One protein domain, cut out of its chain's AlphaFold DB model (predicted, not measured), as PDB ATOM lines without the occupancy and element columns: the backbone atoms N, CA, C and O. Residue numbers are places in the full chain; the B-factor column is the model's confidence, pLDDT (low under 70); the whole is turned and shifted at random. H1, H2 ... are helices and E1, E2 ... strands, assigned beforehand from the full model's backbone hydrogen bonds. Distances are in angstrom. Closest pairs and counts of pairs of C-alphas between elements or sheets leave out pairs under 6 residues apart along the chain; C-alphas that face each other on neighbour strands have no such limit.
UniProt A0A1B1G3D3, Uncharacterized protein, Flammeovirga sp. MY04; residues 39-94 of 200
ATOM      1  N   LEU A  39       3.639   9.197  35.181       75.56
ATOM      2  CA  LEU A  39       3.670  10.058  33.982       75.56
ATOM      3  C   LEU A  39       2.843  11.347  34.141       75.56
ATOM      4  O   LEU A  39       3.050  12.319  33.419       75.56
ATOM      5  N   ASP A  40       1.876  11.338  35.058       77.19
ATOM      6  CA  ASP A  40       1.053  12.492  35.405       77.19
ATOM      7  C   ASP A  40       1.709  13.307  36.550       77.19
ATOM      8  O   ASP A  40       1.055  14.183  37.112       77.19
ATOM      9  N   ASN A  41       2.967  13.047  36.924       81.88
ATOM     10  CA  ASN A  41       3.702  13.880  37.881       81.88
ATOM     11  C   ASN A  41       4.381  15.061  37.176       81.88
ATOM     12  O   ASN A  41       4.772  14.982  36.009       81.88
ATOM     13  N   VAL A  42       4.509  16.159  37.911       82.38
ATOM     14  CA  VAL A  42       5.159  17.399  37.495       82.38
ATOM     15  C   VAL A  42       6.319  17.657  38.439       82.38
ATOM     16  O   VAL A  42       6.129  17.627  39.653       82.38
ATOM     17  N   THR A  43       7.498  17.911  37.885       84.12
ATOM     18  CA  THR A  43       8.692  18.242  38.669       84.12
ATOM     19  C   THR A  43       9.016  19.717  38.488       84.12
ATOM     20  O   THR A  43       9.196  20.170  37.361       84.12
ATOM     21  N   PHE A  44       9.082  20.452  39.589       84.88
ATOM     22  CA  PHE A  44       9.478  21.854  39.653       84.88
ATOM     23  C   PHE A  44      10.936  21.926  40.097       84.88
ATOM     24  O   PHE A  44      11.303  21.290  41.087       84.88
ATOM     25  N   TYR A  45      11.756  22.671  39.362       85.00
ATOM     26  CA  TYR A  45      13.150  22.935  39.707       85.00
ATOM     27  C   TYR A  45      13.254  24.340  40.294       85.00
ATOM     28  O   TYR A  45      12.875  25.316  39.640       85.00
ATOM     29  N   HIS A  46      13.751  24.429  41.520       85.06
ATOM     30  CA  HIS A  46      13.925  25.680  42.247       85.06
ATOM     31  C   HIS A  46      15.309  26.283  42.005       85.06
ATOM     32  O   HIS A  46      16.273  25.564  41.740       85.06
ATOM     33  N   LYS A  47      15.418  27.605  42.182       79.38
ATOM     34  CA  LYS A  47      16.681  28.363  42.062       79.38
ATOM     35  C   LYS A  47      17.799  27.829  42.956       79.38
ATOM     36  O   LYS A  47      18.970  27.900  42.603       79.38
ATOM     37  N   ASN A  48      17.422  27.264  44.100       79.94
ATOM     38  CA  ASN A  48      18.353  26.744  45.100       79.94
ATOM     39  C   ASN A  48      18.899  25.347  44.745       79.94
ATOM     40  O   ASN A  48      19.689  24.796  45.502       79.94
ATOM     41  N   GLY A  49      18.482  24.764  43.614       75.69
ATOM     42  CA  GLY A  49      18.837  23.401  43.204       75.69
ATOM     43  C   GLY A  49      17.879  22.320  43.715       75.69
ATOM     44  O   GLY A  49      17.970  21.174  43.277       75.69
ATOM     45  N   ASP A  50      16.929  22.680  44.580       81.44
ATOM     46  CA  ASP A  50      15.909  21.765  45.089       81.44
ATOM     47  C   ASP A  50      14.888  21.379  44.013       81.44
ATOM     48  O   ASP A  50      14.569  22.148  43.099       81.44
ATOM     49  N   THR A  51      14.324  20.177  44.144       84.19
ATOM     50  CA  THR A  51      13.297  19.676  43.226       84.19
ATOM     51  C   THR A  51      12.049  19.238  43.967       84.19
ATOM     52  O   THR A  51      12.107  18.341  44.808       84.19
ATOM     53  N   THR A  52      10.905  19.786  43.573       82.88
ATOM     54  CA  THR A  52       9.605  19.406  44.129       82.88
ATOM     55  C   THR A  52       8.830  18.627  43.077       82.88
ATOM     56  O   THR A  52       8.516  19.158  42.013       82.88
ATOM     57  N   THR A  53       8.521  17.354  43.336       82.69
ATOM     58  CA  THR A  53       7.702  16.543  42.421       82.69
ATOM     59  C   THR A  53       6.315  16.342  43.001       82.69
ATOM     60  O   THR A  53       6.171  15.754  44.067       82.69
ATOM     61  N   LEU A  54       5.291  16.791  42.276       81.75
ATOM     62  CA  LEU A  54       3.896  16.687  42.693       81.75
ATOM     63  C   LEU A  54       3.056  15.982  41.627       81.75
ATOM     64  O   LEU A  54       3.276  16.170  40.425       81.75
ATOM     65  N   PRO A  55       2.031  15.213  42.015       81.81
ATOM     66  CA  PRO A  55       1.049  14.724  41.067       81.81
ATOM     67  C   PRO A  55       0.243  15.895  40.482       81.81
ATOM     68  O   PRO A  55      -0.204  16.800  41.186       81.81
ATOM     69  N   ILE A  56      -0.076  15.837  39.186       80.56
ATOM     70  CA  ILE A  56      -0.818  16.894  38.471       80.56
ATOM     71  C   ILE A  56      -2.179  17.256  39.096       80.56
ATOM     72  O   ILE A  56      -2.773  18.297  38.806       80.56
ATOM     73  N   ARG A  57      -2.740  16.376  39.933       77.38
ATOM     74  CA  ARG A  57      -4.007  16.627  40.634       77.38
ATOM     75  C   ARG A  57      -3.872  17.684  41.719       77.38
ATOM     76  O   ARG A  57      -4.850  18.408  41.924       77.38
ATOM     77  N   GLU A  58      -2.702  17.749  42.342       76.75
ATOM     78  CA  GLU A  58      -2.330  18.691  43.398       76.75
ATOM     79  C   GLU A  58      -1.871  20.027  42.821       76.75
ATOM     80  O   GLU A  58      -2.051  21.057  43.463       76.75
ATOM     81  N   VAL A  59      -1.447  20.041  41.551       73.56
ATOM     82  CA  VAL A  59      -1.301  21.264  40.752       73.56
ATOM     83  C   VAL A  59      -2.695  21.872  40.501       73.56
ATOM     84  O   VAL A  59      -3.406  21.592  39.520       73.56
ATOM     85  N   LYS A  60      -3.145  22.654  41.478       70.50
ATOM     86  CA  LYS A  60      -4.346  23.497  41.505       70.50
ATOM     87  C   LYS A  60      -3.982  24.795  42.224       70.50
ATOM     88  O   LYS A  60      -3.067  24.795  43.033       70.50
ATOM     89  N   LYS A  61      -4.791  25.840  42.017       58.75
ATOM     90  CA  LYS A  61      -4.689  27.197  42.601       58.75
ATOM     91  C   LYS A  61      -4.323  27.322  44.099       58.75
ATOM     92  O   LYS A  61      -4.093  28.430  44.543       58.75
ATOM     93  N   LYS A  62      -4.346  26.248  44.896       51.88
ATOM     94  CA  LYS A  62      -3.977  26.278  46.323       51.88
ATOM     95  C   LYS A  62      -2.492  26.006  46.597       51.88
ATOM     96  O   LYS A  62      -2.042  26.320  47.686       51.88
ATOM     97  N   LEU A  63      -1.762  25.422  45.648       60.78
ATOM     98  CA  LEU A  63      -0.317  25.212  45.727       60.78
ATOM     99  C   LEU A  63       0.317  26.084  44.647       60.78
ATOM    100  O   LEU A  63       0.602  25.605  43.553       60.78
ATOM    101  N   GLU A  64       0.437  27.380  44.928       64.00
ATOM    102  CA  GLU A  64       1.355  28.245  44.191       64.00
ATOM    103  C   GLU A  64       2.747  27.922  44.715       64.00
ATOM    104  O   GLU A  64       3.150  28.388  45.777       64.00
ATOM    105  N   ILE A  65       3.452  27.041  44.010       68.06
ATOM    106  CA  ILE A  65       4.878  26.874  44.254       68.06
ATOM    107  C   ILE A  65       5.520  28.186  43.806       68.06
ATOM    108  O   ILE A  65       5.511  28.505  42.619       68.06
ATOM    109  N   GLN A  66       5.990  28.973  44.768       70.12
ATOM    110  CA  GLN A  66       6.727  30.205  44.511       70.12
ATOM    111  C   GLN A  66       8.201  29.851  44.245       70.12
ATOM    112  O   GLN A  66       8.692  28.824  44.715       70.12
ATOM    113  N   ASP A  67       8.881  30.665  43.439       72.69
ATOM    114  CA  ASP A  67      10.317  30.541  43.142       72.69
ATOM    115  C   ASP A  67      10.767  29.219  42.489       72.69
ATOM    116  O   ASP A  67      11.666  28.526  42.975       72.69
ATOM    117  N   PHE A  68      10.181  28.881  41.338       77.69
ATOM    118  CA  PHE A  68      10.720  27.856  40.434       77.69
ATOM    119  C   PHE A  68      11.236  28.486  39.135       77.69
ATOM    120  O   PHE A  68      10.647  29.435  38.619       77.69
ATOM    121  N   ASP A  69      12.320  27.934  38.593       80.31
ATOM    122  CA  ASP A  69      12.914  28.379  37.326       80.31
ATOM    123  C   ASP A  69      12.374  27.586  36.138       80.31
ATOM    124  O   ASP A  69      12.160  28.123  35.052       80.31
ATOM    125  N   SER A  70      12.158  26.283  36.331       82.62
ATOM    126  CA  SER A  70      11.688  25.408  35.264       82.62
ATOM    127  C   SER A  70      10.776  24.300  35.755       82.62
ATOM    128  O   SER A  70      10.815  23.879  36.913       82.62
ATOM    129  N   VAL A  71       9.943  23.813  34.839       84.62
ATOM    130  CA  VAL A  71       8.998  22.730  35.093       84.62
ATOM    131  C   VAL A  71       9.238  21.607  34.100       84.62
ATOM    132  O   VAL A  71       9.259  21.818  32.889       84.62
ATOM    133  N   LYS A  72       9.370  20.377  34.591       85.75
ATOM    134  CA  LYS A  72       9.414  19.180  33.754       85.75
ATOM    135  C   LYS A  72       8.086  18.453  33.773       85.75
ATOM    136  O   LYS A  72       7.559  18.087  34.823       85.75
ATOM    137  N   VAL A  73       7.571  18.212  32.573       86.38
ATOM    138  CA  VAL A  73       6.301  17.526  32.327       86.38
ATOM    139  C   VAL A  73       6.501  16.414  31.307       86.38
ATOM    140  O   VAL A  73       7.252  16.551  30.347       86.38
ATOM    141  N   GLN A  74       5.808  15.294  31.501       84.00
ATOM    142  CA  GLN A  74       5.924  14.127  30.615       84.00
ATOM    143  C   GLN A  74       4.711  13.945  29.696       84.00
ATOM    144  O   GLN A  74       4.745  13.142  28.765       84.00
ATOM    145  N   THR A  75       3.624  14.679  29.942       84.94
ATOM    146  CA  THR A  75       2.383  14.574  29.171       84.94
ATOM    147  C   THR A  75       1.853  15.944  28.775       84.94
ATOM    148  O   THR A  75       1.955  16.917  29.521       84.94
ATOM    149  N   VAL A  76       1.183  15.998  27.621       86.12
ATOM    150  CA  VAL A  76       0.491  17.209  27.141       86.12
ATOM    151  C   VAL A  76      -0.592  17.670  28.122       86.12
ATOM    152  O   VAL A  76      -0.824  18.861  28.284       86.12
ATOM    153  N   TYR A  77      -1.238  16.733  28.825       84.88
ATOM    154  CA  TYR A  77      -2.235  17.067  29.844       84.88
ATOM    155  C   TYR A  77      -1.627  17.818  31.035       84.88
ATOM    156  O   TYR A  77      -2.237  18.762  31.536       84.88
ATOM    157  N   ALA A  78      -0.442  17.396  31.489       83.12
ATOM    158  CA  ALA A  78       0.265  18.078  32.559       83.12
ATOM    159  C   ALA A  78       0.703  19.480  32.122       83.12
ATOM    160  O   ALA A  78       0.424  20.435  32.842       83.12
ATOM    161  N   LEU A  79       1.267  19.610  30.915       86.06
ATOM    162  CA  LEU A  79       1.650  20.900  30.331       86.06
ATOM    163  C   LEU A  79       0.488  21.898  30.323       86.06
ATOM    164  O   LEU A  79       0.599  22.969  30.905       86.06
ATOM    165  N   GLU A  80      -0.644  21.540  29.712       84.94
ATOM    166  CA  GLU A  80      -1.788  22.455  29.579       84.94
ATOM    167  C   GLU A  80      -2.316  22.941  30.925       84.94
ATOM    168  O   GLU A  80      -2.830  24.052  31.052       84.94
ATOM    169  N   ARG A  81      -2.230  22.089  31.946       84.00
ATOM    170  CA  ARG A  81      -2.712  22.434  33.274       84.00
ATOM    171  C   ARG A  81      -1.702  23.269  34.051       84.00
ATOM    172  O   ARG A  81      -2.142  24.171  34.753       84.00
ATOM    173  N   VAL A  82      -0.403  23.012  33.898       83.00
ATOM    174  CA  VAL A  82       0.657  23.888  34.418       83.00
ATOM    175  C   VAL A  82       0.526  25.273  33.785       83.00
ATOM    176  O   VAL A  82       0.374  26.241  34.519       83.00
ATOM    177  N   GLN A  83       0.421  25.358  32.456       84.81
ATOM    178  CA  GLN A  83       0.238  26.625  31.734       84.81
ATOM    179  C   GLN A  83      -1.022  27.381  32.165       84.81
ATOM    180  O   GLN A  83      -1.035  28.605  32.252       84.81
ATOM    181  N   LYS A  84      -2.103  26.659  32.479       84.75
ATOM    182  CA  LYS A  84      -3.337  27.269  32.989       84.75
ATOM    183  C   LYS A  84      -3.189  27.855  34.399       84.75
ATOM    184  O   LYS A  84      -3.967  28.738  34.755       84.75
ATOM    185  N   VAL A  85      -2.284  27.322  35.218       83.44
ATOM    186  CA  VAL A  85      -2.082  27.759  36.611       83.44
ATOM    187  C   VAL A  85      -1.000  28.831  36.699       83.44
ATOM    188  O   VAL A  85      -1.236  29.845  37.340       83.44
ATOM    189  N   TYR A  86       0.136  28.622  36.037       79.12
ATOM    190  CA  TYR A  86       1.336  29.449  36.173       79.12
ATOM    191  C   TYR A  86       1.615  30.366  34.971       79.12
ATOM    192  O   TYR A  86       2.525  31.185  35.031       79.12
ATOM    193  N   GLY A  87       0.832  30.268  33.894       76.88
ATOM    194  CA  GLY A  87       1.018  31.067  32.683       76.88
ATOM    195  C   GLY A  87       1.817  30.352  31.592       76.88
ATOM    196  O   GLY A  87       2.364  29.269  31.788       76.88
ATOM    197  N   VAL A  88       1.825  30.941  30.396       67.75
ATOM    198  CA  VAL A  88       2.429  30.344  29.188       67.75
ATOM    199  C   VAL A  88       3.957  30.486  29.182       67.75
ATOM    200  O   VAL A  88       4.634  29.677  28.553       67.75
ATOM    201  N   ASP A  89       4.489  31.447  29.940       63.47
ATOM    202  CA  ASP A  89       5.899  31.854  29.906       63.47
ATOM    203  C   ASP A  89       6.811  31.018  30.823       63.47
ATOM    204  O   ASP A  89       8.020  31.233  30.873       63.47
ATOM    205  N   THR A  90       6.264  30.038  31.550       67.44
ATOM    206  CA  THR A  90       7.076  29.137  32.378       67.44
ATOM    207  C   THR A  90       7.942  28.232  31.504       67.44
ATOM    208  O   THR A  90       7.399  27.483  30.681       67.44
ATOM    209  N   TYR A  91       9.263  28.234  31.725       64.94
ATOM    210  CA  TYR A  91      10.200  27.354  31.022       64.94
ATOM    211  C   TYR A  91       9.834  25.895  31.296       64.94
ATOM    212  O   TYR A  91      10.098  25.343  32.367       64.94
ATOM    213  N   THR A  92       9.154  25.285  30.331       72.94
ATOM    214  CA  THR A  92       8.668  23.918  30.449       72.94
ATOM    215  C   THR A  92       9.523  23.021  29.572       72.94
ATOM    216  O   THR A  92       9.685  23.300  28.387       72.94
ATOM    217  N   SER A  93      10.075  21.953  30.145       73.06
ATOM    218  CA  SER A  93      10.914  21.008  29.407       73.06
ATOM    219  C   SER A  93      10.180  20.429  28.197       73.06
ATOM    220  O   SER A  93       8.985  20.127  28.294       73.06
ATOM    221  N   ASP A  94      10.918  20.138  27.127       79.06
ATOM    222  CA  ASP A  94      10.370  19.478  25.946       79.06
ATOM    223  C   ASP A  94       9.660  18.164  26.296       79.06
ATOM    224  O   ASP A  94      10.203  17.264  26.946       79.06
TER     225      ASP A  94
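What this domain is: This is residues 39 to 94 of the 200 residues of an uncharacterized protein of Flammeovirga sp. MY04 (UniProt A0A1B1G3D3). A small three-stranded sheet has one helix, H1, packed over one face, chiefly against E3 and E1. After the helix the chain folds back to E3, where residues 91 to 92 make a short parallel pairing with residues 70 to 71, and a long loop, residues 56 to 67, joins E2 to E3. The printed part has 56 residues, with the named elements E1, E2, E3 and H1 in that order; the sheet runs E2, E1, E3, antiparallel throughout, and the class is mixed, helices and strands. The whole is compact and rounded, with a radius of gyration of the C-alphas of 10.0 A and spans of 27 by 25 by 20 A.

How they stand to each other: The inner strand E1, residues 41 to 46, has edge strand E2, residues 51 to 55, as an antiparallel neighbour at 156 degrees, with N 44 and O 52 2.8 A apart, within hydrogen-bond range. E1 and E2 form a hairpin. The other edge strand, E3, residues 68 to 73, is antiparallel to E1 at 158 degrees, with N 45 and O 70 within hydrogen-bond range at 2.9 A. H1, residues 76 to 86, is on the sheet at a height over the sheet of 9.2 A, from a local plane fitted to only just enough C-alphas, 6. It only just lies over E1 and E3, with 3 C-alphas falling on each, and runs only just slantwise to the strands, at 33 degrees to E1 on the local plane. The closest C-alphas of E3 and H1 are those of Val 73 and Leu 79, 6.1 A apart; those of E1 and H1 are Val 42 and Ala 78, 7.0 A. Every O i to N i+4 pair in H1 is within hydrogen-bond range.

Where its parts are: E1 begins at C-alpha 41, (3.702, 13.880, 37.881), and is 16.2 A long; E2 is 13.4 A and E3 13.9 A. H1 is 15.2 A long and ends at C-alpha 86, (1.336, 29.449, 36.173).

The domain as a whole: The C-alphas farthest apart, Asn 48 and Tyr 77, are 27.4 A apart. The printed part has no cut; the link E2 to E3 is long, and the other two are tight. Mean pLDDT of the printed part is 78.0, with residues 61 to 65 and 88 to 91 under 70.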